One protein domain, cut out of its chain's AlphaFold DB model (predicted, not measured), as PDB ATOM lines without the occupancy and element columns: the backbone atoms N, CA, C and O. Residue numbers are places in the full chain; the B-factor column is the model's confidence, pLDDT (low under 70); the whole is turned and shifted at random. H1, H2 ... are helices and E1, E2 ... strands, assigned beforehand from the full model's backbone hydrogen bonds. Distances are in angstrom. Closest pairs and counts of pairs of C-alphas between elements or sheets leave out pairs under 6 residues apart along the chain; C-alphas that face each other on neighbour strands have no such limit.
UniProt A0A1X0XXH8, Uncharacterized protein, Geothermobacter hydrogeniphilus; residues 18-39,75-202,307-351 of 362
ATOM      1  N   TYR A  18      95.386 132.835 134.390       45.12
ATOM      2  CA  TYR A  18      95.479 132.480 135.803       45.12
ATOM      3  C   TYR A  18      96.941 132.580 136.274       45.12
ATOM      4  O   TYR A  18      97.863 132.713 135.467       45.12
ATOM      5  N   GLN A  19      97.162 132.530 137.584       53.75
ATOM      6  CA  GLN A  19      98.475 132.577 138.224       53.75
ATOM      7  C   GLN A  19      98.442 131.783 139.528       53.75
ATOM      8  O   GLN A  19      97.698 132.142 140.431       53.75
ATOM      9  N   VAL A  20      99.271 130.746 139.661       51.09
ATOM     10  CA  VAL A  20      99.335 129.937 140.891       51.09
ATOM     11  C   VAL A  20     100.546 130.337 141.729       51.09
ATOM     12  O   VAL A  20     101.663 130.351 141.226       51.09
ATOM     13  N   ILE A  21     100.327 130.692 142.993       59.69
ATOM     14  CA  ILE A  21     101.342 131.244 143.900       59.69
ATOM     15  C   ILE A  21     101.523 130.289 145.083       59.69
ATOM     16  O   ILE A  21     100.567 130.033 145.814       59.69
ATOM     17  N   GLY A  22     102.739 129.769 145.264       56.44
ATOM     18  CA  GLY A  22     103.170 129.043 146.466       56.44
ATOM     19  C   GLY A  22     103.888 129.959 147.465       56.44
ATOM     20  O   GLY A  22     104.051 131.153 147.215       56.44
ATOM     21  N   LYS A  23     104.337 129.406 148.595       44.97
ATOM     22  CA  LYS A  23     104.990 130.163 149.678       44.97
ATOM     23  C   LYS A  23     106.401 129.650 149.957       44.97
ATOM     24  O   LYS A  23     106.546 128.546 150.471       44.97
ATOM     25  N   ASN A  24     107.401 130.491 149.685       42.97
ATOM     26  CA  ASN A  24     108.818 130.312 150.042       42.97
ATOM     27  C   ASN A  24     109.341 128.877 149.808       42.97
ATOM     28  O   ASN A  24     109.827 128.225 150.736       42.97
ATOM     29  N   GLY A  25     109.153 128.354 148.594       45.91
ATOM     30  CA  GLY A  25     109.452 126.964 148.279       45.91
ATOM     31  C   GLY A  25     108.997 126.520 146.882       45.91
ATOM     32  O   GLY A  25     108.526 127.335 146.082       45.91
ATOM     33  N   PRO A  26     109.150 125.220 146.572       43.88
ATOM     34  CA  PRO A  26     108.791 124.638 145.282       43.88
ATOM     35  C   PRO A  26     107.279 124.676 144.992       43.88
ATOM     36  O   PRO A  26     106.443 124.719 145.890       43.88
ATOM     37  N   ILE A  27     106.934 124.571 143.705       51.38
ATOM     38  CA  ILE A  27     105.569 124.704 143.147       51.38
ATOM     39  C   ILE A  27     104.560 123.660 143.695       51.38
ATOM     40  O   ILE A  27     103.355 123.823 143.524       51.38
ATOM     41  N   PHE A  28     105.018 122.608 144.384       47.19
ATOM     42  CA  PHE A  28     104.177 121.513 144.889       47.19
ATOM     43  C   PHE A  28     103.216 121.882 146.035       47.19
ATOM     44  O   PHE A  28     102.281 121.121 146.280       47.19
ATOM     45  N   ASN A  29     103.390 123.043 146.683       51.47
ATOM     46  CA  ASN A  29     102.455 123.582 147.680       51.47
ATOM     47  C   ASN A  29     101.836 124.919 147.193       51.47
ATOM     48  O   ASN A  29     102.370 126.001 147.475       51.47
ATOM     49  N   PRO A  30     100.754 124.869 146.391       55.69
ATOM     50  CA  PRO A  30     100.089 126.055 145.858       55.69
ATOM     51  C   PRO A  30      99.101 126.656 146.871       55.69
ATOM     52  O   PRO A  30      98.210 125.971 147.363       55.69
ATOM     53  N   GLN A  31      99.212 127.961 147.143       66.88
ATOM     54  CA  GLN A  31      98.366 128.662 148.117       66.88
ATOM     55  C   GLN A  31      97.279 129.545 147.490       66.88
ATOM     56  O   GLN A  31      96.222 129.705 148.084       66.88
ATOM     57  N   ASN A  32      97.507 130.141 146.317       49.41
ATOM     58  CA  ASN A  32      96.536 131.044 145.676       49.41
ATOM     59  C   ASN A  32      96.485 130.834 144.158       49.41
ATOM     60  O   ASN A  32      97.538 130.697 143.537       49.41
ATOM     61  N   ILE A  33      95.292 130.899 143.555       53.97
ATOM     62  CA  ILE A  33      95.080 131.003 142.102       53.97
ATOM     63  C   ILE A  33      94.549 132.405 141.785       53.97
ATOM     64  O   ILE A  33      93.355 132.650 141.923       53.97
ATOM     65  N   ARG A  34      95.400 133.335 141.350       52.91
ATOM     66  CA  ARG A  34      94.981 134.670 140.899       52.91
ATOM     67  C   ARG A  34      94.440 134.612 139.465       52.91
ATOM     68  O   ARG A  34      95.091 134.044 138.597       52.91
ATOM     69  N   TYR A  35      93.296 135.234 139.207       44.16
ATOM     70  CA  TYR A  35      92.740 135.471 137.876       44.16
ATOM     71  C   TYR A  35      93.115 136.869 137.370       44.16
ATOM     72  O   TYR A  35      93.184 137.831 138.133       44.16
ATOM     73  N   MET A  36      93.310 136.988 136.061       48.44
ATOM     74  CA  MET A  36      93.377 138.248 135.329       48.44
ATOM     75  C   MET A  36      92.346 138.169 134.201       48.44
ATOM     76  O   MET A  36      92.492 137.381 133.262       48.44
ATOM     77  N   ALA A  37      91.263 138.933 134.343       38.50
ATOM     78  CA  ALA A  37      90.136 138.904 133.420       38.50
ATOM     79  C   ALA A  37      90.459 139.669 132.118       38.50
ATOM     80  O   ALA A  37      90.903 140.817 132.189       38.50
ATOM     81  N   PRO A  38      90.223 139.081 130.931       45.56
ATOM     82  CA  PRO A  38      90.129 139.839 129.691       45.56
ATOM     83  C   PRO A  38      88.781 140.578 129.630       45.56
ATOM     84  O   PRO A  38      87.778 140.111 130.171       45.56
ATOM     85  N   GLU A  39      88.740 141.723 128.951       37.50
ATOM     86  CA  GLU A  39      87.495 142.473 128.756       37.50
ATOM     87  C   GLU A  39      86.567 141.802 127.721       37.50
ATOM     88  O   GLU A  39      87.029 141.251 126.723       37.50
ATOM     89  N   LEU A  75      60.344  61.926 168.848       37.53
ATOM     90  CA  LEU A  75      60.121  62.931 167.815       37.53
ATOM     91  C   LEU A  75      58.938  63.863 168.133       37.53
ATOM     92  O   LEU A  75      58.929  64.970 167.611       37.53
ATOM     93  N   SER A  76      57.956  63.493 168.970       39.22
ATOM     94  CA  SER A  76      56.886  64.426 169.367       39.22
ATOM     95  C   SER A  76      57.344  65.460 170.392       39.22
ATOM     96  O   SER A  76      57.015  66.637 170.245       39.22
ATOM     97  N   GLU A  77      58.157  65.062 171.373       41.28
ATOM     98  CA  GLU A  77      58.728  65.985 172.363       41.28
ATOM     99  C   GLU A  77      59.844  66.823 171.734       41.28
ATOM    100  O   GLU A  77      59.822  68.048 171.846       41.28
ATOM    101  N   VAL A  78      60.720  66.208 170.933       41.41
ATOM    102  CA  VAL A  78      61.725  66.929 170.140       41.41
ATOM    103  C   VAL A  78      61.071  67.851 169.105       41.41
ATOM    104  O   VAL A  78      61.554  68.960 168.944       41.41
ATOM    105  N   LYS A  79      59.935  67.509 168.470       40.94
ATOM    106  CA  LYS A  79      59.177  68.468 167.628       40.94
ATOM    107  C   LYS A  79      58.405  69.522 168.422       40.94
ATOM    108  O   LYS A  79      57.964  70.492 167.812       40.94
ATOM    109  N   SER A  80      58.168  69.333 169.718       43.66
ATOM    110  CA  SER A  80      57.562  70.347 170.593       43.66
ATOM    111  C   SER A  80      58.619  71.362 171.025       43.66
ATOM    112  O   SER A  80      58.408  72.566 170.904       43.66
ATOM    113  N   ILE A  81      59.797  70.874 171.428       41.97
ATOM    114  CA  ILE A  81      60.976  71.692 171.718       41.97
ATOM    115  C   ILE A  81      61.454  72.393 170.446       41.97
ATOM    116  O   ILE A  81      61.602  73.604 170.481       41.97
ATOM    117  N   ALA A  82      61.603  71.683 169.322       40.72
ATOM    118  CA  ALA A  82      61.990  72.277 168.044       40.72
ATOM    119  C   ALA A  82      60.987  73.340 167.601       40.72
ATOM    120  O   ALA A  82      61.412  74.462 167.436       40.72
ATOM    121  N   ARG A  83      59.666  73.092 167.568       44.62
ATOM    122  CA  ARG A  83      58.700  74.156 167.203       44.62
ATOM    123  C   ARG A  83      58.738  75.376 168.126       44.62
ATOM    124  O   ARG A  83      58.510  76.485 167.659       44.62
ATOM    125  N   LYS A  84      59.034  75.198 169.418       49.47
ATOM    126  CA  LYS A  84      59.263  76.321 170.342       49.47
ATOM    127  C   LYS A  84      60.595  77.021 170.072       49.47
ATOM    128  O   LYS A  84      60.652  78.237 170.175       49.47
ATOM    129  N   LEU A  85      61.638  76.277 169.711       39.09
ATOM    130  CA  LEU A  85      62.929  76.817 169.297       39.09
ATOM    131  C   LEU A  85      62.803  77.566 167.967       39.09
ATOM    132  O   LEU A  85      63.313  78.664 167.874       39.09
ATOM    133  N   ASP A  86      62.060  77.033 166.997       43.56
ATOM    134  CA  ASP A  86      61.737  77.633 165.703       43.56
ATOM    135  C   ASP A  86      60.923  78.921 165.896       43.56
ATOM    136  O   ASP A  86      61.212  79.914 165.246       43.56
ATOM    137  N   GLN A  87      59.958  78.949 166.831       55.28
ATOM    138  CA  GLN A  87      59.255  80.184 167.213       55.28
ATOM    139  C   GLN A  87      60.163  81.190 167.932       55.28
ATOM    140  O   GLN A  87      60.022  82.391 167.725       55.28
ATOM    141  N   VAL A  88      61.082  80.739 168.792       48.94
ATOM    142  CA  VAL A  88      62.044  81.629 169.463       48.94
ATOM    143  C   VAL A  88      63.071  82.163 168.465       48.94
ATOM    144  O   VAL A  88      63.378  83.345 168.517       48.94
ATOM    145  N   ILE A  89      63.535  81.342 167.524       48.16
ATOM    146  CA  ILE A  89      64.417  81.725 166.419       48.16
ATOM    147  C   ILE A  89      63.683  82.692 165.493       48.16
ATOM    148  O   ILE A  89      64.194  83.777 165.287       48.16
ATOM    149  N   SER A  90      62.452  82.408 165.052       54.28
ATOM    150  CA  SER A  90      61.692  83.349 164.216       54.28
ATOM    151  C   SER A  90      61.384  84.659 164.944       54.28
ATOM    152  O   SER A  90      61.406  85.715 164.325       54.28
ATOM    153  N   THR A  91      61.147  84.626 166.261       61.91
ATOM    154  CA  THR A  91      60.982  85.846 167.071       61.91
ATOM    155  C   THR A  91      62.306  86.600 167.222       61.91
ATOM    156  O   THR A  91      62.308  87.826 167.197       61.91
ATOM    157  N   LEU A  92      63.436  85.900 167.362       48.56
ATOM    158  CA  LEU A  92      64.771  86.500 167.414       48.56
ATOM    159  C   LEU A  92      65.210  87.053 166.056       48.56
ATOM    160  O   LEU A  92      65.817  88.113 166.038       48.56
ATOM    161  N   ASP A  93      64.868  86.400 164.949       54.50
ATOM    162  CA  ASP A  93      65.099  86.885 163.590       54.50
ATOM    163  C   ASP A  93      64.187  88.085 163.293       54.50
ATOM    164  O   ASP A  93      64.681  89.109 162.841       54.50
ATOM    165  N   GLU A  94      62.905  88.059 163.678       68.12
ATOM    166  CA  GLU A  94      62.032  89.244 163.627       68.12
ATOM    167  C   GLU A  94      62.550  90.407 164.491       68.12
ATOM    168  O   GLU A  94      62.420  91.567 164.102       68.12
ATOM    169  N   LEU A  95      63.090  90.132 165.682       50.75
ATOM    170  CA  LEU A  95      63.664  91.154 166.563       50.75
ATOM    171  C   LEU A  95      64.996  91.679 166.026       50.75
ATOM    172  O   LEU A  95      65.241  92.878 166.105       50.75
ATOM    173  N   LYS A  96      65.820  90.809 165.442       61.59
ATOM    174  CA  LYS A  96      67.059  91.150 164.741       61.59
ATOM    175  C   LYS A  96      66.761  91.988 163.504       61.59
ATOM    176  O   LYS A  96      67.423  92.992 163.309       61.59
ATOM    177  N   ASP A  97      65.733  91.665 162.727       65.62
ATOM    178  CA  ASP A  97      65.324  92.449 161.562       65.62
ATOM    179  C   ASP A  97      64.700  93.791 161.947       65.62
ATOM    180  O   ASP A  97      64.985  94.796 161.298       65.62
ATOM    181  N   LYS A  98      63.937  93.859 163.046       63.72
ATOM    182  CA  LYS A  98      63.474  95.133 163.626       63.72
ATOM    183  C   LYS A  98      64.645  95.962 164.166       63.72
ATOM    184  O   LYS A  98      64.680  97.166 163.933       63.72
ATOM    185  N   ALA A  99      65.631  95.339 164.814       46.66
ATOM    186  CA  ALA A  99      66.858  96.005 165.255       46.66
ATOM    187  C   ALA A  99      67.686  96.507 164.060       46.66
ATOM    188  O   ALA A  99      68.058  97.673 164.047       46.66
ATOM    189  N   ASN A 100      67.865  95.692 163.015       55.97
ATOM    190  CA  ASN A 100      68.491  96.069 161.745       55.97
ATOM    191  C   ASN A 100      67.737  97.228 161.066       55.97
ATOM    192  O   ASN A 100      68.362  98.111 160.489       55.97
ATOM    193  N   GLN A 101      66.397  97.248 161.114       58.97
ATOM    194  CA  GLN A 101      65.582  98.351 160.590       58.97
ATOM    195  C   GLN A 101      65.775  99.644 161.385       58.97
ATOM    196  O   GLN A 101      65.915 100.705 160.780       58.97
ATOM    197  N   ILE A 102      65.792  99.562 162.718       49.19
ATOM    198  CA  ILE A 102      66.028 100.713 163.598       49.19
ATOM    199  C   ILE A 102      67.453 101.237 163.399       49.19
ATOM    200  O   ILE A 102      67.620 102.433 163.186       49.19
ATOM    201  N   GLN A 103      68.453 100.353 163.375       51.47
ATOM    202  CA  GLN A 103      69.854 100.677 163.110       51.47
ATOM    203  C   GLN A 103      70.011 101.401 161.765       51.47
ATOM    204  O   GLN A 103      70.440 102.550 161.755       51.47
ATOM    205  N   ARG A 104      69.537 100.814 160.656       58.31
ATOM    206  CA  ARG A 104      69.548 101.458 159.323       58.31
ATOM    207  C   ARG A 104      68.769 102.777 159.281       58.31
ATOM    208  O   ARG A 104      69.053 103.638 158.451       58.31
ATOM    209  N   GLY A 105      67.758 102.929 160.137       46.28
ATOM    210  CA  GLY A 105      67.017 104.175 160.314       46.28
ATOM    211  C   GLY A 105      67.849 105.259 161.000       46.28
ATOM    212  O   GLY A 105      67.866 106.391 160.525       46.28
ATOM    213  N   VAL A 106      68.563 104.909 162.075       49.91
ATOM    214  CA  VAL A 106      69.449 105.809 162.831       49.91
ATOM    215  C   VAL A 106      70.678 106.192 162.004       49.91
ATOM    216  O   VAL A 106      70.902 107.381 161.801       49.91
ATOM    217  N   GLU A 107      71.385 105.217 161.423       58.56
ATOM    218  CA  GLU A 107      72.538 105.426 160.526       58.56
ATOM    219  C   GLU A 107      72.208 106.429 159.406       58.56
ATOM    220  O   GLU A 107      72.977 107.340 159.104       58.56
ATOM    221  N   ARG A 108      71.010 106.313 158.814       60.81
ATOM    222  CA  ARG A 108      70.542 107.214 157.751       60.81
ATOM    223  C   ARG A 108      70.202 108.626 158.243       60.81
ATOM    224  O   ARG A 108      70.322 109.573 157.467       60.81
ATOM    225  N   ILE A 109      69.761 108.780 159.492       60.34
ATOM    226  CA  ILE A 109      69.511 110.095 160.104       60.34
ATOM    227  C   ILE A 109      70.843 110.782 160.421       60.34
ATOM    228  O   ILE A 109      71.012 111.957 160.095       60.34
ATOM    229  N   GLU A 110      71.799 110.051 160.994       77.44
ATOM    230  CA  GLU A 110      73.127 110.571 161.338       77.44
ATOM    231  C   GLU A 110      73.899 111.004 160.084       77.44
ATOM    232  O   GLU A 110      74.352 112.148 160.021       77.44
ATOM    233  N   LEU A 111      73.928 110.175 159.031       85.88
ATOM    234  CA  LEU A 111      74.538 110.539 157.746       85.88
ATOM    235  C   LEU A 111      73.938 111.820 157.143       85.88
ATOM    236  O   LEU A 111      74.689 112.675 156.680       85.88
ATOM    237  N   HIS A 112      72.615 112.015 157.196       87.75
ATOM    238  CA  HIS A 112      71.992 113.249 156.696       87.75
ATOM    239  C   HIS A 112      72.397 114.480 157.531       87.75
ATOM    240  O   HIS A 112      72.593 115.566 156.978       87.75
ATOM    241  N   VAL A 113      72.549 114.339 158.851       91.00
ATOM    242  CA  VAL A 113      73.019 115.430 159.720       91.00
ATOM    243  C   VAL A 113      74.472 115.792 159.405       91.00
ATOM    244  O   VAL A 113      74.787 116.975 159.278       91.00
ATOM    245  N   VAL A 114      75.353 114.807 159.212       92.44
ATOM    246  CA  VAL A 114      76.759 115.064 158.859       92.44
ATOM    247  C   VAL A 114      76.895 115.593 157.423       92.44
ATOM    248  O   VAL A 114      77.705 116.488 157.185       92.44
ATOM    249  N   GLU A 115      76.040 115.175 156.485       95.12
ATOM    250  CA  GLU A 115      75.975 115.774 155.143       95.12
ATOM    251  C   GLU A 115      75.532 117.245 155.178       95.12
ATOM    252  O   GLU A 115      76.061 118.073 154.439       95.12
ATOM    253  N   ASN A 116      74.602 117.608 156.069       95.75
ATOM    254  CA  ASN A 116      74.212 119.006 156.259       95.75
ATOM    255  C   ASN A 116      75.381 119.850 156.794       95.75
ATOM    256  O   ASN A 116      75.575 120.974 156.330       95.75
ATOM    257  N   HIS A 117      76.191 119.310 157.711       95.31
ATOM    258  CA  HIS A 117      77.419 119.974 158.159       95.31
ATOM    259  C   HIS A 117      78.434 120.128 157.017       95.31
ATOM    260  O   HIS A 117      78.952 121.227 156.826       95.31
ATOM    261  N   LEU A 118      78.652 119.085 156.205       96.12
ATOM    262  CA  LEU A 118      79.523 119.152 155.026       96.12
ATOM    263  C   LEU A 118      79.033 120.205 154.016       96.12
ATOM    264  O   LEU A 118      79.835 121.006 153.540       96.12
ATOM    265  N   ARG A 119      77.723 120.281 153.738       96.94
ATOM    266  CA  ARG A 119      77.128 121.327 152.883       96.94
ATOM    267  C   ARG A 119      77.447 122.729 153.404       96.94
ATOM    268  O   ARG A 119      77.923 123.565 152.641       96.94
ATOM    269  N   HIS A 120      77.234 122.978 154.696       96.94
ATOM    270  CA  HIS A 120      77.519 124.281 155.301       96.94
ATOM    271  C   HIS A 120      79.019 124.615 155.331       96.94
ATOM    272  O   HIS A 120      79.377 125.772 155.114       96.94
ATOM    273  N   ALA A 121      79.895 123.626 155.534       95.81
ATOM    274  CA  ALA A 121      81.343 123.808 155.433       95.81
ATOM    275  C   ALA A 121      81.764 124.189 154.002       95.81
ATOM    276  O   ALA A 121      82.530 125.135 153.823       95.81
ATOM    277  N   LEU A 122      81.208 123.520 152.982       94.06
ATOM    278  CA  LEU A 122      81.427 123.849 151.568       94.06
ATOM    279  C   LEU A 122      80.944 125.266 151.233       94.06
ATOM    280  O   LEU A 122      81.705 126.033 150.653       94.06
ATOM    281  N   ASP A 123      79.715 125.636 151.613       93.62
ATOM    282  CA  ASP A 123      79.193 126.999 151.427       93.62
ATOM    283  C   ASP A 123      80.117 128.051 152.063       93.62
ATOM    284  O   ASP A 123      80.482 129.038 151.418       93.62
ATOM    285  N   TYR A 124      80.535 127.826 153.310       95.38
ATOM    286  CA  TYR A 124      81.384 128.755 154.053       95.38
ATOM    287  C   TYR A 124      82.790 128.886 153.450       95.38
ATOM    288  O   TYR A 124      83.228 129.995 153.146       95.38
ATOM    289  N   GLN A 125      83.496 127.775 153.231       92.19
ATOM    290  CA  GLN A 125      84.886 127.834 152.775       92.19
ATOM    291  C   GLN A 125      85.004 128.206 151.295       92.19
ATOM    292  O   GLN A 125      85.933 128.924 150.942       92.19
ATOM    293  N   LEU A 126      84.061 127.814 150.425       89.31
ATOM    294  CA  LEU A 126      84.081 128.246 149.020       89.31
ATOM    295  C   LEU A 126      83.773 129.746 148.885       89.31
ATOM    296  O   LEU A 126      84.459 130.436 148.134       89.31
ATOM    297  N   SER A 127      82.800 130.274 149.639       90.31
ATOM    298  CA  SER A 127      82.497 131.718 149.623       90.31
ATOM    299  C   SER A 127      83.603 132.576 150.246       90.31
ATOM    300  O   SER A 127      83.796 133.712 149.824       90.31
ATOM    301  N   ARG A 128      84.367 132.030 151.201       90.81
ATOM    302  CA  ARG A 128      85.558 132.667 151.784       90.81
ATOM    303  C   ARG A 128      86.801 132.560 150.891       90.81
ATOM    304  O   ARG A 128      87.610 133.482 150.880       90.81
ATOM    305  N   ALA A 129      86.969 131.452 150.169       82.62
ATOM    306  CA  ALA A 129      88.114 131.228 149.290       82.62
ATOM    307  C   ALA A 129      88.061 132.077 148.012       82.62
ATOM    308  O   ALA A 129      89.110 132.443 147.485       82.62
ATOM    309  N   ILE A 130      86.866 132.375 147.493       82.00
ATOM    310  CA  ILE A 130      86.694 133.156 146.264       82.00
ATOM    311  C   ILE A 130      86.765 134.659 146.571       82.00
ATOM    312  O   ILE A 130      85.937 135.213 147.288       82.00
ATOM    313  N   SER A 131      87.715 135.338 145.935       79.44
ATOM    314  CA  SER A 131      87.803 136.798 145.842       79.44
ATOM    315  C   SER A 131      87.739 137.240 144.377       79.44
ATOM    316  O   SER A 131      88.034 136.451 143.479       79.44
ATOM    317  N   GLU A 132      87.427 138.516 144.122       73.94
ATOM    318  CA  GLU A 132      87.323 139.102 142.766       73.94
ATOM    319  C   GLU A 132      88.517 138.786 141.850       73.94
ATOM    320  O   GLU A 132      88.377 138.712 140.633       73.94
ATOM    321  N   ASN A 133      89.702 138.635 142.447       77.25
ATOM    322  CA  ASN A 133      90.962 138.464 141.740       77.25
ATOM    323  C   ASN A 133      91.625 137.104 142.000       77.25
ATOM    324  O   ASN A 133      92.628 136.832 141.351       77.25
ATOM    325  N   ALA A 134      91.157 136.264 142.933       77.38
ATOM    326  CA  ALA A 134      91.834 135.005 143.267       77.38
ATOM    327  C   ALA A 134      90.973 133.980 144.026       77.38
ATOM    328  O   ALA A 134      90.094 134.364 144.793       77.38
ATOM    329  N   ILE A 135      91.309 132.693 143.889       77.31
ATOM    330  CA  ILE A 135      90.923 131.624 144.825       77.31
ATOM    331  C   ILE A 135      92.064 131.377 145.820       77.31
ATOM    332  O   ILE A 135      93.181 131.060 145.408       77.31
ATOM    333  N   ASP A 136      91.769 131.462 147.114       83.50
ATOM    334  CA  ASP A 136      92.645 131.030 148.207       83.50
ATOM    335  C   ASP A 136      92.511 129.508 148.427       83.50
ATOM    336  O   ASP A 136      91.497 129.003 148.920       83.50
ATOM    337  N   LEU A 137      93.554 128.762 148.058       84.19
ATOM    338  CA  LEU A 137      93.633 127.311 148.242       84.19
ATOM    339  C   LEU A 137      93.888 126.924 149.704       84.19
ATOM    340  O   LEU A 137      93.523 125.821 150.103       84.19
ATOM    341  N   GLN A 138      94.454 127.814 150.525       86.88
ATOM    342  CA  GLN A 138      94.602 127.567 151.958       86.88
ATOM    343  C   GLN A 138      93.227 127.568 152.647       86.88
ATOM    344  O   GLN A 138      92.957 126.665 153.435       86.88
ATOM    345  N   CYS A 139      92.321 128.486 152.287       87.00
ATOM    346  CA  CYS A 139      90.925 128.438 152.755       87.00
ATOM    347  C   CYS A 139      90.200 127.151 152.309       87.00
ATOM    348  O   CYS A 139      89.461 126.563 153.095       87.00
ATOM    349  N   ILE A 140      90.453 126.660 151.088       87.50
ATOM    350  CA  ILE A 140      89.917 125.366 150.627       87.50
ATOM    351  C   ILE A 140      90.519 124.195 151.419       87.50
ATOM    352  O   ILE A 140      89.793 123.263 151.756       87.50
ATOM    353  N   SER A 141      91.807 124.241 151.777       90.62
ATOM    354  CA  SER A 141      92.471 123.162 152.527       90.62
ATOM    355  C   SER A 141      91.857 122.895 153.913       90.62
ATOM    356  O   SER A 141      91.901 121.764 154.394       90.62
ATOM    357  N   GLU A 142      91.198 123.886 154.529       92.69
ATOM    358  CA  GLU A 142      90.491 123.718 155.809       92.69
ATOM    359  C   GLU A 142      89.342 122.687 155.728       92.69
ATOM    360  O   GLU A 142      89.060 122.000 156.720       92.69
ATOM    361  N   LEU A 143      88.744 122.500 154.539       94.62
ATOM    362  CA  LEU A 143      87.712 121.484 154.278       94.62
ATOM    363  C   LEU A 143      88.195 120.051 154.520       94.62
ATOM    364  O   LEU A 143      87.355 119.179 154.727       94.62
ATOM    365  N   ALA A 144      89.509 119.785 154.534       94.88
ATOM    366  CA  ALA A 144      90.043 118.451 154.827       94.88
ATOM    367  C   ALA A 144      89.500 117.907 156.160       94.88
ATOM    368  O   ALA A 144      89.173 116.727 156.276       94.88
ATOM    369  N   SER A 145      89.339 118.786 157.154       94.75
ATOM    370  CA  SER A 145      88.822 118.411 158.472       94.75
ATOM    371  C   SER A 145      87.331 118.047 158.466       94.75
ATOM    372  O   SER A 145      86.935 117.115 159.162       94.75
ATOM    373  N   ASP A 146      86.512 118.721 157.656       96.56
ATOM    374  CA  ASP A 146      85.068 118.465 157.552       96.56
ATOM    375  C   ASP A 146      84.735 117.317 156.591       96.56
ATOM    376  O   ASP A 146      83.807 116.551 156.847       96.56
ATOM    377  N   VAL A 147      85.538 117.130 155.539       96.75
ATOM    378  CA  VAL A 147      85.484 115.932 154.691       96.75
ATOM    379  C   VAL A 147      85.850 114.699 155.514       96.75
ATOM    380  O   VAL A 147      85.080 113.745 155.519       96.75
ATOM    381  N   ASN A 148      86.942 114.722 156.286       95.25
ATOM    382  CA  ASN A 148      87.312 113.576 157.123       95.25
ATOM    383  C   ASN A 148      86.247 113.272 158.195       95.25
ATOM    384  O   ASN A 148      85.882 112.114 158.346       95.25
ATOM    385  N   ARG A 149      85.628 114.286 158.825       94.31
ATOM    386  CA  ARG A 149      84.453 114.089 159.705       94.31
ATOM    387  C   ARG A 149      83.265 113.420 159.007       94.31
ATOM    388  O   ARG A 149      82.541 112.671 159.654       94.31
ATOM    389  N   TYR A 150      83.036 113.702 157.721       95.31
ATOM    390  CA  TYR A 150      82.013 113.001 156.944       95.31
ATOM    391  C   TYR A 150      82.401 111.537 156.719       95.31
ATOM    392  O   TYR A 150      81.560 110.664 156.898       95.31
ATOM    393  N   ILE A 151      83.666 111.262 156.385       94.81
ATOM    394  CA  ILE A 151      84.188 109.901 156.175       94.81
ATOM    395  C   ILE A 151      84.113 109.072 157.466       94.81
ATOM    396  O   ILE A 151      83.622 107.946 157.426       94.81
ATOM    397  N   ASP A 152      84.517 109.644 158.603       92.88
ATOM    398  CA  ASP A 152      84.466 109.017 159.934       92.88
ATOM    399  C   ASP A 152      83.029 108.677 160.388       92.88
ATOM    400  O   ASP A 152      82.838 107.846 161.275       92.88
ATOM    401  N   ALA A 153      82.012 109.308 159.786       92.25
ATOM    402  CA  ALA A 153      80.596 109.043 160.043       92.25
ATOM    403  C   ALA A 153      79.982 107.968 159.119       92.25
ATOM    404  O   ALA A 153      78.807 107.630 159.279       92.25
ATOM    405  N   ILE A 154      80.734 107.421 158.155       91.19
ATOM    406  CA  ILE A 154      80.262 106.328 157.292       91.19
ATOM    407  C   ILE A 154      80.524 104.986 158.004       91.19
ATOM    408  O   ILE A 154      81.677 104.677 158.299       91.19
ATOM    409  N   PRO A 155      79.497 104.150 158.264       85.19
ATOM    410  CA  PRO A 155      79.665 102.914 159.040       85.19
ATOM    411  C   PRO A 155      80.408 101.796 158.282       85.19
ATOM    412  O   PRO A 155      81.008 100.920 158.900       85.19
ATOM    413  N   ASP A 156      80.368 101.825 156.948       84.75
ATOM    414  CA  ASP A 156      81.130 100.946 156.054       84.75
ATOM    415  C   ASP A 156      82.369 101.702 155.517       84.75
ATOM    416  O   ASP A 156      82.205 102.836 155.053       84.75
ATOM    417  N   PRO A 157      83.575 101.092 155.465       86.69
ATOM    418  CA  PRO A 157      84.788 101.736 154.945       86.69
ATOM    419  C   PRO A 157      84.582 102.372 153.565       86.69
ATOM    420  O   PRO A 157      84.083 101.717 152.658       86.69
ATOM    421  N   LEU A 158      84.978 103.638 153.384       90.12
ATOM    422  CA  LEU A 158      84.649 104.417 152.180       90.12
ATOM    423  C   LEU A 158      85.136 103.782 150.865       90.12
ATOM    424  O   LEU A 158      84.413 103.806 149.866       90.12
ATOM    425  N   LEU A 159      86.357 103.240 150.839       88.75
ATOM    426  CA  LEU A 159      86.945 102.686 149.621       88.75
ATOM    427  C   LEU A 159      86.136 101.469 149.139       88.75
ATOM    428  O   LEU A 159      85.926 100.519 149.889       88.75
ATOM    429  N   PHE A 160      85.679 101.509 147.886       88.56
ATOM    430  CA  PHE A 160      84.769 100.525 147.276       88.56
ATOM    431  C   PHE A 160      83.383 100.390 147.931       88.56
ATOM    432  O   PHE A 160      82.630  99.469 147.617       88.56
ATOM    433  N   ASN A 161      82.968 101.359 148.753       88.81
ATOM    434  CA  ASN A 161      81.592 101.453 149.226       88.81
ATOM    435  C   ASN A 161      80.682 102.077 148.153       88.81
ATOM    436  O   ASN A 161      80.574 103.297 148.017       88.81
ATOM    437  N   PHE A 162      79.984 101.226 147.397       87.31
ATOM    438  CA  PHE A 162      79.006 101.634 146.379       87.31
ATOM    439  C   PHE A 162      77.660 102.106 146.964       87.31
ATOM    440  O   PHE A 162      76.774 102.506 146.199       87.31
ATOM    441  N   LYS A 163      77.474 102.057 148.292       88.50
ATOM    442  CA  LYS A 163      76.225 102.409 148.994       88.50
ATOM    443  C   LYS A 163      76.141 103.901 149.336       88.50
ATOM    444  O   LYS A 163      75.031 104.405 149.490       88.50
ATOM    445  N   VAL A 164      77.279 104.601 149.430       90.44
ATOM    446  CA  VAL A 164      77.343 106.051 149.703       90.44
ATOM    447  C   VAL A 164      76.516 106.813 148.668       90.44
ATOM    448  O   VAL A 164      76.694 106.622 147.463       90.44
ATOM    449  N   ARG A 165      75.604 107.669 149.130       92.88
ATOM    450  CA  ARG A 165      74.788 108.551 148.289       92.88
ATOM    451  C   ARG A 165      74.760 109.937 148.904       92.88
ATOM    452  O   ARG A 165      74.390 110.059 150.066       92.88
ATOM    453  N   LEU A 166      75.119 110.935 148.110       93.31
ATOM    454  CA  LEU A 166      74.989 112.347 148.457       93.31
ATOM    455  C   LEU A 166      73.670 112.906 147.912       93.31
ATOM    456  O   LEU A 166      73.125 112.412 146.919       93.31
ATOM    457  N   SER A 167      73.183 113.993 148.505       95.19
ATOM    458  CA  SER A 167      72.271 114.897 147.802       95.19
ATOM    459  C   SER A 167      72.927 115.464 146.536       95.19
ATOM    460  O   SER A 167      74.145 115.653 146.470       95.19
ATOM    461  N   SER A 168      72.115 115.757 145.518       93.19
ATOM    462  CA  SER A 168      72.612 116.260 144.232       93.19
ATOM    463  C   SER A 168      73.375 117.576 144.376       93.19
ATOM    464  O   SER A 168      74.426 117.734 143.768       93.19
ATOM    465  N   ASP A 169      72.913 118.491 145.235       93.81
ATOM    466  CA  ASP A 169      73.566 119.788 145.410       93.81
ATOM    467  C   ASP A 169      74.959 119.658 146.052       93.81
ATOM    468  O   ASP A 169      75.896 120.328 145.618       93.81
ATOM    469  N   VAL A 170      75.133 118.756 147.025       94.94
ATOM    470  CA  VAL A 170      76.453 118.458 147.605       94.94
ATOM    471  C   VAL A 170      77.333 117.745 146.581       94.94
ATOM    472  O   VAL A 170      78.481 118.145 146.392       94.94
ATOM    473  N   ARG A 171      76.794 116.752 145.863       94.62
ATOM    474  CA  ARG A 171      77.500 116.018 144.801       94.62
ATOM    475  C   ARG A 171      78.057 116.950 143.722       94.62
ATOM    476  O   ARG A 171      79.239 116.860 143.398       94.62
ATOM    477  N   ASP A 172      77.243 117.870 143.214       90.25
ATOM    478  CA  ASP A 172      77.634 118.806 142.158       90.25
ATOM    479  C   ASP A 172      78.709 119.790 142.652       90.25
ATOM    480  O   ASP A 172      79.674 120.076 141.937       90.25
ATOM    481  N   ARG A 173      78.614 120.261 143.905       91.69
ATOM    482  CA  ARG A 173      79.668 121.073 144.546       91.69
ATOM    483  C   ARG A 173      80.980 120.297 144.670       91.69
ATOM    484  O   ARG A 173      82.029 120.833 144.310       91.69
ATOM    485  N   LEU A 174      80.936 119.043 145.137       93.81
ATOM    486  CA  LEU A 174      82.132 118.202 145.259       93.81
ATOM    487  C   LEU A 174      82.762 117.918 143.892       93.81
ATOM    488  O   LEU A 174      83.978 118.012 143.760       93.81
ATOM    489  N   LEU A 175      81.960 117.631 142.863       92.00
ATOM    490  CA  LEU A 175      82.442 117.358 141.506       92.00
ATOM    491  C   LEU A 175      83.182 118.562 140.909       92.00
ATOM    492  O   LEU A 175      84.266 118.405 140.339       92.00
ATOM    493  N   ASN A 176      82.640 119.770 141.086       87.56
ATOM    494  CA  ASN A 176      83.291 121.009 140.658       87.56
ATOM    495  C   ASN A 176      84.577 121.298 141.456       87.56
ATOM    496  O   ASN A 176      85.587 121.706 140.873       87.56
ATOM    497  N   LEU A 177      84.581 121.034 142.768       91.00
ATOM    498  CA  LEU A 177      85.759 121.215 143.619       91.00
ATOM    499  C   LEU A 177      86.882 120.225 143.267       91.00
ATOM    500  O   LEU A 177      88.010 120.650 143.031       91.00
ATOM    501  N   VAL A 178      86.579 118.930 143.135       93.94
ATOM    502  CA  VAL A 178      87.544 117.900 142.700       93.94
ATOM    503  C   VAL A 178      88.094 118.210 141.310       93.94
ATOM    504  O   VAL A 178      89.303 118.122 141.101       93.94
ATOM    505  N   SER A 179      87.246 118.641 140.372       88.12
ATOM    506  CA  SER A 179      87.689 119.051 139.032       88.12
ATOM    507  C   SER A 179      88.650 120.245 139.084       88.12
ATOM    508  O   SER A 179      89.672 120.245 138.396       88.12
ATOM    509  N   THR A 180      88.370 121.226 139.949       85.12
ATOM    510  CA  THR A 180      89.238 122.392 140.180       85.12
ATOM    511  C   THR A 180      90.585 121.978 140.776       85.12
ATOM    512  O   THR A 180      91.629 122.336 140.234       85.12
ATOM    513  N   LEU A 181      90.592 121.179 141.846       88.31
ATOM    514  CA  LEU A 181      91.826 120.734 142.503       88.31
ATOM    515  C   LEU A 181      92.674 119.836 141.593       88.31
ATOM    516  O   LEU A 181      93.880 120.045 141.470       88.31
ATOM    517  N   ARG A 182      92.046 118.918 140.849       89.06
ATOM    518  CA  ARG A 182      92.734 118.091 139.848       89.06
ATOM    519  C   ARG A 182      93.344 118.936 138.724       89.06
ATOM    520  O   ARG A 182      94.416 118.587 138.228       89.06
ATOM    521  N   ALA A 183      92.721 120.055 138.340       83.69
ATOM    522  CA  ALA A 183      93.302 121.003 137.391       83.69
ATOM    523  C   ALA A 183      94.523 121.744 137.976       83.69
ATOM    524  O   ALA A 183      95.523 121.900 137.274       83.69
ATOM    525  N   VAL A 184      94.502 122.121 139.263       85.31
ATOM    526  CA  VAL A 184      95.686 122.657 139.968       85.31
ATOM    527  C   VAL A 184      96.811 121.620 139.998       85.31
ATOM    528  O   VAL A 184      97.943 121.931 139.627       85.31
ATOM    529  N   ARG A 185      96.515 120.365 140.352       88.94
ATOM    530  CA  ARG A 185      97.509 119.283 140.381       88.94
ATOM    531  C   ARG A 185      98.085 118.971 138.995       88.94
ATOM    532  O   ARG A 185      99.295 118.788 138.864       88.94
ATOM    533  N   LEU A 186      97.258 118.981 137.947       87.62
ATOM    534  CA  LEU A 186      97.709 118.862 136.555       87.62
ATOM    535  C   LEU A 186      98.665 120.000 136.173       87.62
ATOM    536  O   LEU A 186      99.663 119.764 135.495       87.62
ATOM    537  N   LEU A 187      98.393 121.220 136.637       83.88
ATOM    538  CA  LEU A 187      99.224 122.390 136.374       83.88
ATOM    539  C   LEU A 187     100.592 122.308 137.067       83.88
ATOM    540  O   LEU A 187     101.615 122.610 136.448       83.88
ATOM    541  N   VAL A 188     100.620 121.855 138.324       85.62
ATOM    542  CA  VAL A 188     101.855 121.574 139.076       85.62
ATOM    543  C   VAL A 188     102.690 120.513 138.349       85.62
ATOM    544  O   VAL A 188     103.884 120.717 138.123       85.62
ATOM    545  N   ALA A 189     102.060 119.421 137.901       87.44
ATOM    546  CA  ALA A 189     102.730 118.379 137.126       87.44
ATOM    547  C   ALA A 189     103.276 118.896 135.786       87.44
ATOM    548  O   ALA A 189     104.420 118.606 135.442       87.44
ATOM    549  N   ALA A 190     102.500 119.699 135.049       85.88
ATOM    550  CA  ALA A 190     102.934 120.296 133.789       85.88
ATOM    551  C   ALA A 190     104.168 121.197 133.979       85.88
ATOM    552  O   ALA A 190     105.157 121.030 133.268       85.88
ATOM    553  N   ARG A 191     104.159 122.081 134.989       82.31
ATOM    554  CA  ARG A 191     105.297 122.967 135.297       82.31
ATOM    555  C   ARG A 191     106.548 122.226 135.767       82.31
ATOM    556  O   ARG A 191     107.651 122.684 135.482       82.31
ATOM    557  N   PHE A 192     106.405 121.086 136.443       85.44
ATOM    558  CA  PHE A 192     107.543 120.210 136.730       85.44
ATOM    559  C   PHE A 192     108.052 119.504 135.462       85.44
ATOM    560  O   PHE A 192     109.258 119.435 135.232       85.44
ATOM    561  N   ASN A 193     107.144 119.017 134.611       88.50
ATOM    562  CA  ASN A 193     107.487 118.296 133.385       88.50
ATOM    563  C   ASN A 193     108.222 119.176 132.359       88.50
ATOM    564  O   ASN A 193     109.131 118.684 131.700       88.50
ATOM    565  N   GLU A 194     107.901 120.472 132.276       85.88
ATOM    566  CA  GLU A 194     108.652 121.469 131.488       85.88
ATOM    567  C   GLU A 194     110.137 121.585 131.886       85.88
ATOM    568  O   GLU A 194     110.957 122.025 131.083       85.88
ATOM    569  N   GLN A 195     110.485 121.222 133.126       82.12
ATOM    570  CA  GLN A 195     111.805 121.440 133.731       82.12
ATOM    571  C   GLN A 195     112.583 120.133 133.971       82.12
ATOM    572  O   GLN A 195     113.709 120.168 134.467       82.12
ATOM    573  N   THR A 196     112.000 118.977 133.641       82.62
ATOM    574  CA  THR A 196     112.539 117.652 133.975       82.62
ATOM    575  C   THR A 196     112.822 116.813 132.727       82.62
ATOM    576  O   THR A 196     112.363 117.114 131.628       82.62
ATOM    577  N   THR A 197     113.604 115.741 132.866       83.88
ATOM    578  CA  THR A 197     113.873 114.837 131.735       83.88
ATOM    579  C   THR A 197     112.654 113.951 131.433       83.88
ATOM    580  O   THR A 197     111.955 113.568 132.372       83.88
ATOM    581  N   PRO A 198     112.420 113.523 130.172       85.31
ATOM    582  CA  PRO A 198     111.248 112.710 129.805       85.31
ATOM    583  C   PRO A 198     111.036 111.438 130.644       85.31
ATOM    584  O   PRO A 198     109.909 110.988 130.826       85.31
ATOM    585  N   TYR A 199     112.112 110.872 131.197       81.12
ATOM    586  CA  TYR A 199     112.082 109.685 132.060       81.12
ATOM    587  C   TYR A 199     111.598 109.956 133.496       81.12
ATOM    588  O   TYR A 199     111.235 109.021 134.205       81.12
ATOM    589  N   ASN A 200     111.603 111.216 133.940       80.38
ATOM    590  CA  ASN A 200     111.211 111.639 135.288       80.38
ATOM    591  C   ASN A 200     109.840 112.335 135.335       80.38
ATOM    592  O   ASN A 200     109.433 112.789 136.406       80.38
ATOM    593  N   CYS A 201     109.126 112.416 134.208       86.25
ATOM    594  CA  CYS A 201     107.835 113.087 134.140       86.25
ATOM    595  C   CYS A 201     106.799 112.526 135.136       86.25
ATOM    596  O   CYS A 201     106.794 111.353 135.539       86.25
ATOM    597  N   LEU A 202     105.898 113.414 135.536       87.25
ATOM    598  CA  LEU A 202     104.736 113.142 136.364       87.25
ATOM    599  C   LEU A 202     103.530 112.880 135.463       87.25
ATOM    600  O   LEU A 202     103.146 113.734 134.660       87.25
ATOM    601  N   LEU A 307      87.556 101.544 138.111       87.81
ATOM    602  CA  LEU A 307      87.354 102.780 137.348       87.81
ATOM    603  C   LEU A 307      85.923 103.324 137.494       87.81
ATOM    604  O   LEU A 307      85.743 104.526 137.699       87.81
ATOM    605  N   ALA A 308      84.901 102.463 137.455       89.06
ATOM    606  CA  ALA A 308      83.511 102.871 137.653       89.06
ATOM    607  C   ALA A 308      83.236 103.366 139.085       89.06
ATOM    608  O   ALA A 308      82.478 104.326 139.256       89.06
ATOM    609  N   TRP A 309      83.874 102.786 140.110       91.56
ATOM    610  CA  TRP A 309      83.731 103.231 141.502       91.56
ATOM    611  C   TRP A 309      84.129 104.702 141.678       91.56
ATOM    612  O   TRP A 309      83.439 105.440 142.384       91.56
ATOM    613  N   PHE A 310      85.147 105.173 140.956       88.75
ATOM    614  CA  PHE A 310      85.552 106.584 140.943       88.75
ATOM    615  C   PHE A 310      84.507 107.563 140.376       88.75
ATOM    616  O   PHE A 310      84.679 108.770 140.531       88.75
ATOM    617  N   THR A 311      83.423 107.083 139.757       88.00
ATOM    618  CA  THR A 311      82.272 107.915 139.341       88.00
ATOM    619  C   THR A 311      81.120 107.929 140.358       88.00
ATOM    620  O   THR A 311      80.143 108.667 140.196       88.00
ATOM    621  N   THR A 312      81.221 107.117 141.417       93.94
ATOM    622  CA  THR A 312      80.254 107.081 142.522       93.94
ATOM    623  C   THR A 312      80.533 108.184 143.537       93.94
ATOM    624  O   THR A 312      81.641 108.712 143.613       93.94
ATOM    625  N   ASP A 313      79.545 108.492 144.374       95.75
ATOM    626  CA  ASP A 313      79.674 109.526 145.407       95.75
ATOM    627  C   ASP A 313      80.767 109.180 146.432       95.75
ATOM    628  O   ASP A 313      81.506 110.061 146.867       95.75
ATOM    629  N   GLY A 314      80.939 107.891 146.751       94.12
ATOM    630  CA  GLY A 314      82.037 107.425 147.601       94.12
ATOM    631  C   GLY A 314      83.412 107.633 146.952       94.12
ATOM    632  O   GLY A 314      84.335 108.137 147.594       94.12
ATOM    633  N   GLY A 315      83.528 107.333 145.654       93.69
ATOM    634  CA  GLY A 315      84.731 107.613 144.866       93.69
ATOM    635  C   GLY A 315      85.052 109.106 144.771       93.69
ATOM    636  O   GLY A 315      86.213 109.493 144.883       93.69
ATOM    637  N   LEU A 316      84.027 109.951 144.640       94.88
ATOM    638  CA  LEU A 316      84.152 111.408 144.590       94.88
ATOM    639  C   LEU A 316      84.627 112.002 145.927       94.88
ATOM    640  O   LEU A 316      85.525 112.845 145.935       94.88
ATOM    641  N   ILE A 317      84.081 111.539 147.058       96.62
ATOM    642  CA  ILE A 317      84.536 111.947 148.400       96.62
ATOM    643  C   ILE A 317      85.989 111.515 148.633       96.62
ATOM    644  O   ILE A 317      86.787 112.295 149.148       96.62
ATOM    645  N   TRP A 318      86.365 110.305 148.208       95.25
ATOM    646  CA  TRP A 318      87.741 109.814 148.328       95.25
ATOM    647  C   TRP A 318      88.734 110.616 147.470       95.25
ATOM    648  O   TRP A 318      89.802 110.995 147.952       95.25
ATOM    649  N   GLN A 319      88.372 110.938 146.221       94.94
ATOM    650  CA  GLN A 319      89.163 111.835 145.369       94.94
ATOM    651  C   GLN A 319      89.345 113.207 146.023       94.94
ATOM    652  O   GLN A 319      90.462 113.720 146.056       94.94
ATOM    653  N   LEU A 320      88.272 113.779 146.583       96.25
ATOM    654  CA  LEU A 320      88.324 115.059 147.285       96.25
ATOM    655  C   LEU A 320      89.250 115.012 148.498       96.25
ATOM    656  O   LEU A 320      90.110 115.880 148.626       96.25
ATOM    657  N   ALA A 321      89.116 113.996 149.354       96.38
ATOM    658  CA  ALA A 321      89.977 113.820 150.517       96.38
ATOM    659  C   ALA A 321      91.459 113.771 150.113       96.38
ATOM    660  O   ALA A 321      92.274 114.466 150.707       96.38
ATOM    661  N   LYS A 322      91.806 113.045 149.039       94.56
ATOM    662  CA  LYS A 322      93.192 112.958 148.547       94.56
ATOM    663  C   LYS A 322      93.700 114.241 147.884       94.56
ATOM    664  O   LYS A 322      94.872 114.573 148.034       94.56
ATOM    665  N   GLU A 323      92.859 114.989 147.171       94.75
ATOM    666  CA  GLU A 323      93.253 116.309 146.653       94.75
ATOM    667  C   GLU A 323      93.445 117.338 147.781       94.75
ATOM    668  O   GLU A 323      94.360 118.159 147.709       94.75
ATOM    669  N   LEU A 324      92.629 117.273 148.841       94.94
ATOM    670  CA  LEU A 324      92.759 118.119 150.031       94.94
ATOM    671  C   LEU A 324      93.980 117.732 150.881       94.94
ATOM    672  O   LEU A 324      94.740 118.623 151.253       94.94
ATOM    673  N   ASP A 325      94.241 116.435 151.095       93.69
ATOM    674  CA  ASP A 325      95.515 115.934 151.638       93.69
ATOM    675  C   ASP A 325      96.691 116.525 150.838       93.69
ATOM    676  O   ASP A 325      97.678 116.985 151.409       93.69
ATOM    677  N   GLY A 326      96.572 116.555 149.505       90.19
ATOM    678  CA  GLY A 326      97.569 117.121 148.598       90.19
ATOM    679  C   GLY A 326      97.837 118.616 148.800       90.19
ATOM    680  O   GLY A 326      98.987 119.038 148.691       90.19
ATOM    681  N   LEU A 327      96.823 119.415 149.154       87.94
ATOM    682  CA  LEU A 327      97.013 120.821 149.541       87.94
ATOM    683  C   LEU A 327      97.613 120.972 150.948       87.94
ATOM    684  O   LEU A 327      98.445 121.850 151.167       87.94
ATOM    685  N   VAL A 328      97.192 120.136 151.903       89.88
ATOM    686  CA  VAL A 328      97.615 120.224 153.313       89.88
ATOM    687  C   VAL A 328      99.063 119.756 153.505       89.88
ATOM    688  O   VAL A 328      99.825 120.396 154.230       89.88
ATOM    689  N   TYR A 329      99.451 118.655 152.857       88.75
ATOM    690  CA  TYR A 329     100.751 117.997 153.043       88.75
ATOM    691  C   TYR A 329     101.731 118.202 151.877       88.75
ATOM    692  O   TYR A 329     102.930 118.013 152.067       88.75
ATOM    693  N   GLY A 330     101.246 118.623 150.704       86.88
ATOM    694  CA  GLY A 330     102.025 118.759 149.470       86.88
ATOM    695  C   GLY A 330     101.751 117.627 148.474       86.88
ATOM    696  O   GLY A 330     101.651 116.448 148.834       86.88
ATOM    697  N   TYR A 331     101.629 117.963 147.188       89.19
ATOM    698  CA  TYR A 331     101.341 116.968 146.151       89.19
ATOM    699  C   TYR A 331     102.497 115.972 145.933       89.19
ATOM    700  O   TYR A 331     102.263 114.848 145.481       89.19
ATOM    701  N   GLU A 332     103.736 116.337 146.278       86.94
ATOM    702  CA  GLU A 332     104.888 115.430 146.263       86.94
ATOM    703  C   GLU A 332     104.864 114.393 147.393       86.94
ATOM    704  O   GLU A 332     105.471 113.334 147.252       86.94
ATOM    705  N   GLU A 333     104.157 114.670 148.488       88.12
ATOM    706  CA  GLU A 333     103.976 113.741 149.607       88.12
ATOM    707  C   GLU A 333     102.851 112.738 149.323       88.12
ATOM    708  O   GLU A 333     103.017 111.539 149.551       88.12
ATOM    709  N   VAL A 334     101.725 113.218 148.781       89.25
ATOM    710  CA  VAL A 334     100.501 112.415 148.602       89.25
ATOM    711  C   VAL A 334     100.480 111.640 147.284       89.25
ATOM    712  O   VAL A 334     100.164 110.454 147.277       89.25
ATOM    713  N   PHE A 335     100.819 112.288 146.167       88.88
ATOM    714  CA  PHE A 335     100.654 111.712 144.825       88.88
ATOM    715  C   PHE A 335     101.970 111.280 144.182       88.88
ATOM    716  O   PHE A 335     102.009 110.324 143.406       88.88
ATOM    717  N   TRP A 336     103.072 111.964 144.502       88.19
ATOM    718  CA  TRP A 336     104.370 111.697 143.880       88.19
ATOM    719  C   TRP A 336     105.496 111.418 144.888       88.19
ATOM    720  O   TRP A 336     106.578 111.985 144.723       88.19
ATOM    721  N   PRO A 337     105.335 110.482 145.853       86.25
ATOM    722  CA  PRO A 337     106.331 110.205 146.900       86.25
ATOM    723  C   PRO A 337     107.719 109.817 146.357       86.25
ATOM    724  O   PRO A 337     108.728 109.979 147.041       86.25
ATOM    725  N   LYS A 338     107.815 109.412 145.080       83.31
ATOM    726  CA  LYS A 338     109.078 109.272 144.326       83.31
ATOM    727  C   LYS A 338     109.919 110.564 144.233       83.31
ATOM    728  O   LYS A 338     111.091 110.486 143.850       83.31
ATOM    729  N   LEU A 339     109.346 111.730 144.543       80.12
ATOM    730  CA  LEU A 339     109.996 113.045 144.603       80.12
ATOM    731  C   LEU A 339     110.376 113.487 146.026       80.12
ATOM    732  O   LEU A 339     111.148 114.438 146.166       80.12
ATOM    733  N   LYS A 340     109.890 112.806 147.071       76.38
ATOM    734  CA  LYS A 340     110.164 113.155 148.470       76.38
ATOM    735  C   LYS A 340     111.671 113.255 148.729       76.38
ATOM    736  O   LYS A 340     112.443 112.373 148.355       76.38
ATOM    737  N   GLY A 341     112.100 114.367 149.328       67.81
ATOM    738  CA  GLY A 341     113.516 114.666 149.587       67.81
ATOM    739  C   GLY A 341     114.350 115.112 148.372       67.81
ATOM    740  O   GLY A 341     115.528 115.407 148.542       67.81
ATOM    741  N   LYS A 342     113.773 115.205 147.163       64.25
ATOM    742  CA  LYS A 342     114.435 115.747 145.951       64.25
ATOM    743  C   LYS A 342     114.064 117.212 145.666       64.25
ATOM    744  O   LYS A 342     114.502 117.779 144.668       64.25
ATOM    745  N   SER A 343     113.257 117.824 146.529       50.00
ATOM    746  CA  SER A 343     112.608 119.128 146.337       50.00
ATOM    747  C   SER A 343     113.530 120.356 146.446       50.00
ATOM    748  O   SER A 343     113.075 121.474 146.225       50.00
ATOM    749  N   SER A 344     114.827 120.176 146.718       42.97
ATOM    750  CA  SER A 344     115.821 121.260 146.799       42.97
ATOM    751  C   SER A 344     116.275 121.827 145.442       42.97
ATOM    752  O   SER A 344     117.105 122.733 145.414       42.97
ATOM    753  N   VAL A 345     115.751 121.314 144.320       44.12
ATOM    754  CA  VAL A 345     116.132 121.719 142.953       44.12
ATOM    755  C   VAL A 345     114.942 122.324 142.193       44.12
ATOM    756  O   VAL A 345     114.579 121.888 141.106       44.12
ATOM    757  N   LEU A 346     114.341 123.358 142.779       45.34
ATOM    758  CA  LEU A 346     113.502 124.333 142.075       45.34
ATOM    759  C   LEU A 346     114.073 125.733 142.374       45.34
ATOM    760  O   LEU A 346     114.175 126.088 143.549       45.34
ATOM    761  N   PRO A 347     114.521 126.513 141.367       39.66
ATOM    762  CA  PRO A 347     115.207 127.781 141.616       39.66
ATOM    763  C   PRO A 347     114.332 128.818 142.330       39.66
ATOM    764  O   PRO A 347     113.190 129.058 141.937       39.66
ATOM    765  N   ALA A 348     114.914 129.521 143.309       39.78
ATOM    766  CA  ALA A 348     114.245 130.572 144.088       39.78
ATOM    767  C   ALA A 348     113.719 131.758 143.243       39.78
ATOM    768  O   ALA A 348     112.911 132.554 143.713       39.78
ATOM    769  N   GLU A 349     114.118 131.864 141.970       38.88
ATOM    770  CA  GLU A 349     113.588 132.845 141.011       38.88
ATOM    771  C   GLU A 349     112.079 132.690 140.724       38.88
ATOM    772  O   GLU A 349     111.458 133.607 140.176       38.88
ATOM    773  N   LEU A 350     111.484 131.543 141.075       40.84
ATOM    774  CA  LEU A 350     110.076 131.224 140.819       40.84
ATOM    775  C   LEU A 350     109.111 131.682 141.925       40.84
ATOM    776  O   LEU A 350     107.915 131.791 141.655       40.84
ATOM    777  N   GLU A 351     109.597 132.055 143.118       38.56
ATOM    778  CA  GLU A 351     108.753 132.498 144.249       38.56
ATOM    779  C   GLU A 351     107.940 133.783 143.962       38.56
ATOM    780  O   GLU A 351     107.028 134.126 144.711       38.56
TER     781      GLU A 351
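This is residues 18 to 39, 75 to 202 and 307 to 351 of the 362 residues of an uncharacterized protein of Geothermobacter hydrogeniphilus (UniProt A0A1X0XXH8). A compact body of helices is built round H5, which lies in its middle between H3 and H4, with a small three-stranded sheet at one end; from the opposite end the very long helix H1 sticks out as an arm with its residues 75 to 106. The other end of H1 runs along H3 and reaches the sheet. The printed part has 195 residues, mostly helix, with six named helices and three strands in the order E1 E2 H1 E3 H2 H3 H4 H5 H6; the sheet runs E1 E2 E3, antiparallel. It is only just extended, close to loose, with a radius of gyration of the C-alphas of 24.7 A and spans of 93 by 40 by 26 A, the arm making the length.

Begin at E1, residues 18 to 22, which forms a hairpin with E2, residues 30 to 36; look for N 19 and O 34, 2.8 A apart, within hydrogen-bond range. On the other side of E2 lies E3, residues 134 to 136, antiparallel at 165 degrees, with N 33 and O 135 at 2.8 A. H1, residues 75 to 129, only grazes the sheet with residues 125 to 129. H2, residues 137 to 141, stands at the sheet's level, at a height over the sheet of 1.5 A. H3, residues 143 to 152, touches residues 111 to 125 of H1 at a shallow tilt of 4 degrees, opposite ways; the C-alphas of Val 114 and Tyr 150 are closest, at 6.0 A. H4, residues 168 to 193, is apart from H3. The hub is H5, residues 313 to 329, which touches H2, H3, H4 and H6, residues 331 to 334. Its closest C-alphas to H4 are Leu 320 and Val 178, 5.4 A, at a steep tilt of 44 degrees, and to H3 Leu 324 and Ala 144, 5.5 A, at a steep tilt of 45 degrees. In H1 to H5 every O i to N i+4 pair is within hydrogen-bond range; H6 is too short for one.

Find C-alpha 18 at (95.479, 132.480, 135.803), where E1 begins; E2 is 17.5 A long. From C-alpha 75 at (60.121, 62.931, 167.815), H1 runs 76.1 A to C-alpha 129. H4 is 36.6 A long and H5 24.0 A. H6 ends at C-alpha 334, (100.501, 112.415, 148.602).

The C-alphas of Ser 76 and Glu 349 are farthest apart, 93.3 A. Residues 40 to 74 and 203 to 306 are not printed, with gaps of 92.7 A and 20.3 A between C-alphas. The link H3 to H4 is long. The model's pLDDT is under 70 in residues 18 to 39, 75 to 109 and 341 to 351.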